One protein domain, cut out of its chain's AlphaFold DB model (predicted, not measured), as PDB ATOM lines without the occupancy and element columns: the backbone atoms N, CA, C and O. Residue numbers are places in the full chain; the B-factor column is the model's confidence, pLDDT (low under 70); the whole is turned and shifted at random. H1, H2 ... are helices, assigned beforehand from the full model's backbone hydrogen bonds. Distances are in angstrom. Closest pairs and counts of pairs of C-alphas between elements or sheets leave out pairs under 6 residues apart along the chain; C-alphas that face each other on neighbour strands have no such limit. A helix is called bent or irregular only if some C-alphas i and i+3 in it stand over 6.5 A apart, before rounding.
ATOM      1  N   PHE A   3       4.111  20.154  -3.266       69.19
ATOM      2  CA  PHE A   3       5.096  21.242  -3.169       69.19
ATOM      3  C   PHE A   3       5.791  21.617  -4.489       69.19
ATOM      4  O   PHE A   3       6.003  22.797  -4.751       69.19
ATOM      5  N   ASP A   4       6.158  20.644  -5.327       68.75
ATOM      6  CA  ASP A   4       6.836  20.922  -6.601       68.75
ATOM      7  C   ASP A   4       5.873  21.481  -7.655       68.75
ATOM      8  O   ASP A   4       6.307  22.147  -8.593       68.75
ATOM      9  N   ILE A   5       4.578  21.192  -7.514       69.50
ATOM     10  CA  ILE A   5       3.513  21.757  -8.341       69.50
ATOM     11  C   ILE A   5       3.281  23.209  -7.921       69.50
ATOM     12  O   ILE A   5       3.371  24.109  -8.753       69.50
ATOM     13  N   ILE A   6       3.133  23.442  -6.612       70.00
ATOM     14  CA  ILE A   6       2.993  24.777  -6.018       70.00
ATOM     15  C   ILE A   6       4.153  25.686  -6.463       70.00
ATOM     16  O   ILE A   6       3.949  26.817  -6.892       70.00
ATOM     17  N   ALA A   7       5.386  25.173  -6.449       66.56
ATOM     18  CA  ALA A   7       6.571  25.938  -6.835       66.56
ATOM     19  C   ALA A   7       6.587  26.415  -8.307       66.56
ATOM     20  O   ALA A   7       7.348  27.328  -8.627       66.56
ATOM     21  N   LYS A   8       5.790  25.823  -9.214       65.81
ATOM     22  CA  LYS A   8       5.763  26.186 -10.649       65.81
ATOM     23  C   LYS A   8       4.830  27.357 -10.975       65.81
ATOM     24  O   LYS A   8       5.039  28.011 -11.993       65.81
ATOM     25  N   SER A   9       3.825  27.615 -10.143       62.69
ATOM     26  CA  SER A   9       2.761  28.615 -10.352       62.69
ATOM     27  C   SER A   9       2.822  29.778  -9.345       62.69
ATOM     28  O   SER A   9       1.871  30.546  -9.197       62.69
ATOM     29  N   PHE A  10       3.957  29.918  -8.654       67.56
ATOM     30  CA  PHE A  10       4.093  30.723  -7.443       67.56
ATOM     31  C   PHE A  10       4.268  32.229  -7.674       67.56
ATOM     32  O   PHE A  10       4.825  32.671  -8.681       67.56
ATOM     33  N   LYS A  11       3.899  33.024  -6.662       70.44
ATOM     34  CA  LYS A  11       4.353  34.418  -6.556       70.44
ATOM     35  C   LYS A  11       5.830  34.436  -6.160       70.44
ATOM     36  O   LYS A  11       6.187  33.927  -5.100       70.44
ATOM     37  N   GLU A  12       6.681  35.052  -6.980       72.69
ATOM     38  CA  GLU A  12       8.141  35.069  -6.771       72.69
ATOM     39  C   GLU A  12       8.560  35.552  -5.369       72.69
ATOM     40  O   GLU A  12       9.563  35.081  -4.834       72.69
ATOM     41  N   GLU A  13       7.773  36.442  -4.752       80.50
ATOM     42  CA  GLU A  13       8.038  37.000  -3.419       80.50
ATOM     43  C   GLU A  13       8.073  35.953  -2.296       80.50
ATOM     44  O   GLU A  13       8.826  36.115  -1.338       80.50
ATOM     45  N   TYR A  14       7.337  34.848  -2.442       83.31
ATOM     46  CA  TYR A  14       7.216  33.811  -1.418       83.31
ATOM     47  C   TYR A  14       8.135  32.596  -1.659       83.31
ATOM     48  O   TYR A  14       8.203  31.690  -0.822       83.31
ATOM     49  N   LEU A  15       8.864  32.544  -2.784       79.38
ATOM     50  CA  LEU A  15       9.781  31.438  -3.106       79.38
ATOM     51  C   LEU A  15      10.811  31.135  -1.995       79.38
ATOM     52  O   LEU A  15      11.065  29.952  -1.746       79.38
ATOM     53  N   PRO A  16      11.397  32.133  -1.297       82.75
ATOM     54  CA  PRO A  16      12.311  31.863  -0.188       82.75
ATOM     55  C   PRO A  16      11.643  31.130   0.986       82.75
ATOM     56  O   PRO A  16      12.224  30.189   1.525       82.75
ATOM     57  N   GLU A  17      10.422  31.523   1.363       83.25
ATOM     58  CA  GLU A  17       9.658  30.879   2.444       83.25
ATOM     59  C   GLU A  17       9.282  29.439   2.070       83.25
ATOM     60  O   GLU A  17       9.479  28.522   2.869       83.25
ATOM     61  N   LEU A  18       8.872  29.208   0.818       80.00
ATOM     62  CA  LEU A  18       8.582  27.867   0.307       80.00
ATOM     63  C   LEU A  18       9.823  26.964   0.295       80.00
ATOM     64  O   LEU A  18       9.750  25.801   0.695       80.00
ATOM     65  N   GLY A  19      10.977  27.491  -0.126       82.75
ATOM     66  CA  GLY A  19      12.245  26.757  -0.116       82.75
ATOM     67  C   GLY A  19      12.690  26.364   1.296       82.75
ATOM     68  O   GLY A  19      13.150  25.237   1.512       82.75
ATOM     69  N   ASN A  20      12.498  27.259   2.269       85.50
ATOM     70  CA  ASN A  20      12.766  26.977   3.678       85.50
ATOM     71  C   ASN A  20      11.832  25.889   4.217       85.50
ATOM     72  O   ASN A  20      12.299  24.954   4.869       85.50
ATOM     73  N   LEU A  21      10.536  25.975   3.899       86.12
ATOM     74  CA  LEU A  21       9.553  24.986   4.322       86.12
ATOM     75  C   LEU A  21       9.860  23.606   3.730       86.12
ATOM     76  O   LEU A  21       9.937  22.626   4.470       86.12
ATOM     77  N   LYS A  22      10.140  23.530   2.423       85.31
ATOM     78  CA  LYS A  22      10.548  22.286   1.755       85.31
ATOM     79  C   LYS A  22      11.774  21.666   2.427       85.31
ATOM     80  O   LYS A  22      11.753  20.487   2.770       85.31
ATOM     81  N   SER A  23      12.803  22.472   2.687       86.69
ATOM     82  CA  SER A  23      14.030  22.009   3.347       86.69
ATOM     83  C   SER A  23      13.764  21.487   4.766       86.69
ATOM     84  O   SER A  23      14.358  20.493   5.181       86.69
ATOM     85  N   LEU A  24      12.853  22.127   5.510       86.75
ATOM     86  CA  LEU A  24      12.450  21.700   6.851       86.75
ATOM     87  C   LEU A  24      11.719  20.347   6.830       86.75
ATOM     88  O   LEU A  24      12.020  19.472   7.652       86.75
ATOM     89  N   PHE A  25      10.801  20.158   5.878       86.06
ATOM     90  CA  PHE A  25      10.118  18.880   5.663       86.06
ATOM     91  C   PHE A  25      11.104  17.781   5.257       86.06
ATOM     92  O   PHE A  25      11.127  16.730   5.896       86.06
ATOM     93  N   GLU A  26      11.973  18.024   4.274       85.94
ATOM     94  CA  GLU A  26      12.984  17.056   3.822       85.94
ATOM     95  C   GLU A  26      13.936  16.645   4.957       85.94
ATOM     96  O   GLU A  26      14.160  15.453   5.189       85.94
ATOM     97  N   ALA A  27      14.436  17.614   5.729       86.25
ATOM     98  CA  ALA A  27      15.314  17.350   6.869       86.25
ATOM     99  C   ALA A  27      14.621  16.544   7.980       86.25
ATOM    100  O   ALA A  27      15.272  15.760   8.670       86.25
ATOM    101  N   THR A  28      13.310  16.722   8.165       85.50
ATOM    102  CA  THR A  28      12.532  15.995   9.180       85.50
ATOM    103  C   THR A  28      12.130  14.603   8.703       85.50
ATOM    104  O   THR A  28      12.173  13.654   9.486       85.50
ATOM    105  N   LEU A  29      11.807  14.442   7.418       81.62
ATOM    106  CA  LEU A  29      11.521  13.142   6.807       81.62
ATOM    107  C   LEU A  29      12.726  12.197   6.871       81.62
ATOM    108  O   LEU A  29      12.538  10.999   7.077       81.62
ATOM    109  N   ALA A  30      13.943  12.742   6.780       83.75
ATOM    110  CA  ALA A  30      15.192  11.997   6.938       83.75
ATOM    111  C   ALA A  30      15.451  11.490   8.373       83.75
ATOM    112  O   ALA A  30      16.389  10.722   8.587       83.75
ATOM    113  N   LYS A  31      14.655  11.910   9.365       82.56
ATOM    114  CA  LYS A  31      14.765  11.419  10.743       82.56
ATOM    115  C   LYS A  31      13.915  10.165  10.944       82.56
ATOM    116  O   LYS A  31      12.763  10.102  10.520       82.56
ATOM    117  N   ASP A  32      14.429   9.216  11.722       78.25
ATOM    118  CA  ASP A  32      13.681   8.006  12.109       78.25
ATOM    119  C   ASP A  32      12.585   8.280  13.161       78.25
ATOM    120  O   ASP A  32      11.700   7.459  13.395       78.25
ATOM    121  N   SER A  33      12.620   9.447  13.812       87.06
ATOM    122  CA  SER A  33      11.708   9.814  14.899       87.06
ATOM    123  C   SER A  33      10.322  10.201  14.375       87.06
ATOM    124  O   SER A  33      10.134  11.286  13.829       87.06
ATOM    125  N   MET A  34       9.316   9.356  14.630       82.12
ATOM    126  CA  MET A  34       7.909   9.713  14.401       82.12
ATOM    127  C   MET A  34       7.489  10.935  15.228       82.12
ATOM    128  O   MET A  34       6.709  11.760  14.768       82.12
ATOM    129  N   LYS A  35       8.057  11.100  16.430       86.88
ATOM    130  CA  LYS A  35       7.807  12.269  17.281       86.88
ATOM    131  C   LYS A  35       8.229  13.571  16.599       86.88
ATOM    132  O   LYS A  35       7.508  14.552  16.701       86.88
ATOM    133  N   ASP A  36       9.368  13.583  15.909       84.19
ATOM    134  CA  ASP A  36       9.857  14.778  15.208       84.19
ATOM    135  C   ASP A  36       8.979  15.104  13.996       84.19
ATOM    136  O   ASP A  36       8.730  16.274  13.720       84.19
ATOM    137  N   LYS A  37       8.482  14.072  13.300       85.06
ATOM    138  CA  LYS A  37       7.549  14.223  12.176       85.06
ATOM    139  C   LYS A  37       6.212  14.799  12.638       85.06
ATOM    140  O   LYS A  37       5.740  15.756  12.042       85.06
ATOM    141  N   LEU A  38       5.649  14.265  13.723       85.69
ATOM    142  CA  LEU A  38       4.413  14.779  14.322       85.69
ATOM    143  C   LEU A  38       4.587  16.213  14.828       85.69
ATOM    144  O   LEU A  38       3.776  17.068  14.506       85.69
ATOM    145  N   LEU A  39       5.688  16.497  15.531       87.25
ATOM    146  CA  LEU A  39       5.970  17.848  16.009       87.25
ATOM    147  C   LEU A  39       6.063  18.850  14.853       87.25
ATOM    148  O   LEU A  39       5.533  19.946  14.966       87.25
ATOM    149  N   LEU A  40       6.706  18.480  13.739       86.75
ATOM    150  CA  LEU A  40       6.731  19.342  12.562       86.75
ATOM    151  C   LEU A  40       5.317  19.608  12.033       86.75
ATOM    152  O   LEU A  40       5.008  20.756  11.738       86.75
ATOM    153  N   LEU A  41       4.472  18.583  11.919       83.38
ATOM    154  CA  LEU A  41       3.090  18.758  11.457       83.38
ATOM    155  C   LEU A  41       2.289  19.687  12.378       83.38
ATOM    156  O   LEU A  41       1.492  20.478  11.883       83.38
ATOM    157  N   ASP A  42       2.552  19.644  13.683       83.50
ATOM    158  CA  ASP A  42       1.885  20.503  14.660       83.50
ATOM    159  C   ASP A  42       2.382  21.959  14.614       83.50
ATOM    160  O   ASP A  42       1.613  22.871  14.903       83.50
ATOM    161  N   THR A  43       3.656  22.194  14.269       84.25
ATOM    162  CA  THR A  43       4.304  23.510  14.459       84.25
ATOM    163  C   THR A  43       4.858  24.150  13.187       84.25
ATOM    164  O   THR A  43       5.510  25.192  13.267       84.25
ATOM    165  N   TYR A  44       4.706  23.551  11.999       82.44
ATOM    166  CA  TYR A  44       5.309  24.127  10.785       82.44
ATOM    167  C   TYR A  44       4.720  25.506  10.462       82.44
ATOM    168  O   TYR A  44       5.473  26.406  10.097       82.44
ATOM    169  N   ASN A  45       3.411  25.684  10.682       80.44
ATOM    170  CA  ASN A  45       2.706  26.949  10.475       80.44
ATOM    171  C   ASN A  45       3.188  28.063  11.414       80.44
ATOM    172  O   ASN A  45       3.203  29.219  11.008       80.44
ATOM    173  N   ASP A  46       3.664  27.733  12.622       81.50
ATOM    174  CA  ASP A  46       4.145  28.724  13.602       81.50
ATOM    175  C   ASP A  46       5.364  29.518  13.102       81.50
ATOM    176  O   ASP A  46       5.681  30.587  13.625       81.50
ATOM    177  N   ASN A  47       6.075  28.979  12.107       76.25
ATOM    178  CA  ASN A  47       7.280  29.576  11.533       76.25
ATOM    179  C   ASN A  47       7.016  30.312  10.211       76.25
ATOM    180  O   ASN A  47       7.965  30.788   9.585       76.25
ATOM    181  N   LEU A  48       5.758  30.378   9.772       83.56
ATOM    182  CA  LEU A  48       5.352  31.044   8.541       83.56
ATOM    183  C   LEU A  48       4.851  32.457   8.850       83.56
ATOM    184  O   LEU A  48       4.244  32.703   9.894       83.56
ATOM    185  N   SER A  49       5.088  33.403   7.941       86.00
ATOM    186  CA  SER A  49       4.351  34.666   7.998       86.00
ATOM    187  C   SER A  49       2.860  34.393   7.757       86.00
ATOM    188  O   SER A  49       2.524  33.486   6.997       86.00
TER     189      SER A  49
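Overview. This is residues 3 to 49 of the 217 residues of an uncharacterized protein of Musca domestica (UniProt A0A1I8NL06). The model is a zigzag built on one long helix, H2, with the chain folding back at both of its ends: the short helix H1 comes before it near one side, and H3 turns back after it to make a helical hairpin. The hairpin is open, for residues 25 to 29 of H2 alone touch H3, and the turn at residues 30 to 35 sticks out. The printed part has 47 residues with three named helices, in the order H1, H2, H3, and no named strand; the class is all helix. The whole is elongated, spanning 33 by 20 by 13 A, and only just loose, close to compact, with a radius of gyration of the C-alphas of 11.8 A.

Arrangement. Start at H1, residues 3 to 6, and look from there to H2, residues 12 to 29. The two are close but not clearly touching, with 1 pair of C-alphas within 8 A: those of Phe 3 and Lys 22, 7.4 A apart. Go on to H3, residues 34 to 43, which touches H2 with 5 pairs of C-alphas within 8 A; the closest are those of Thr 28 and Lys 37, 6.1 A apart. H2 and H3 run opposite ways at a shallow tilt of 25 degrees, and they form a helical hairpin. H1 and H3 are apart. In the backbone of H3 every O i to N i+4 pair is within hydrogen-bond range, in H2 12 of 14 are, and H1 is too short for such a pair.

Along the chain. Find C-alpha 3 at (5.096, 21.242, -3.169), where H1 begins; it ends at Ile 6 after 5.0 A. Next find C-alpha 12 at (8.141, 35.069, -6.771); from there H2 runs 26.0 A to Leu 29. H2 is irregular: C-alphas 13 and 16 are 7.4 A apart, against about 5 A in a regular helix. H3 runs 14.3 A from Met 34 to C-alpha 43 at (4.304, 23.510, 14.459), and residues 44 to 49 follow it.

Size, cuts and confidence. Look at Lys 11 and Asp 32 for the two C-alphas farthest apart, 33.7 A. The C-alphas of Phe 3 and Ser 49, first and last of the printed part, are 17.5 A apart. The printed part has no cut, and the links from H1 to H2 and from H2 to H3 are both tight. Residues 30 to 35 stand free. The mean pLDDT of the printed part is 80.5; residues 3 to 5 and 7 to 10 are under 70, where the model's confidence is low.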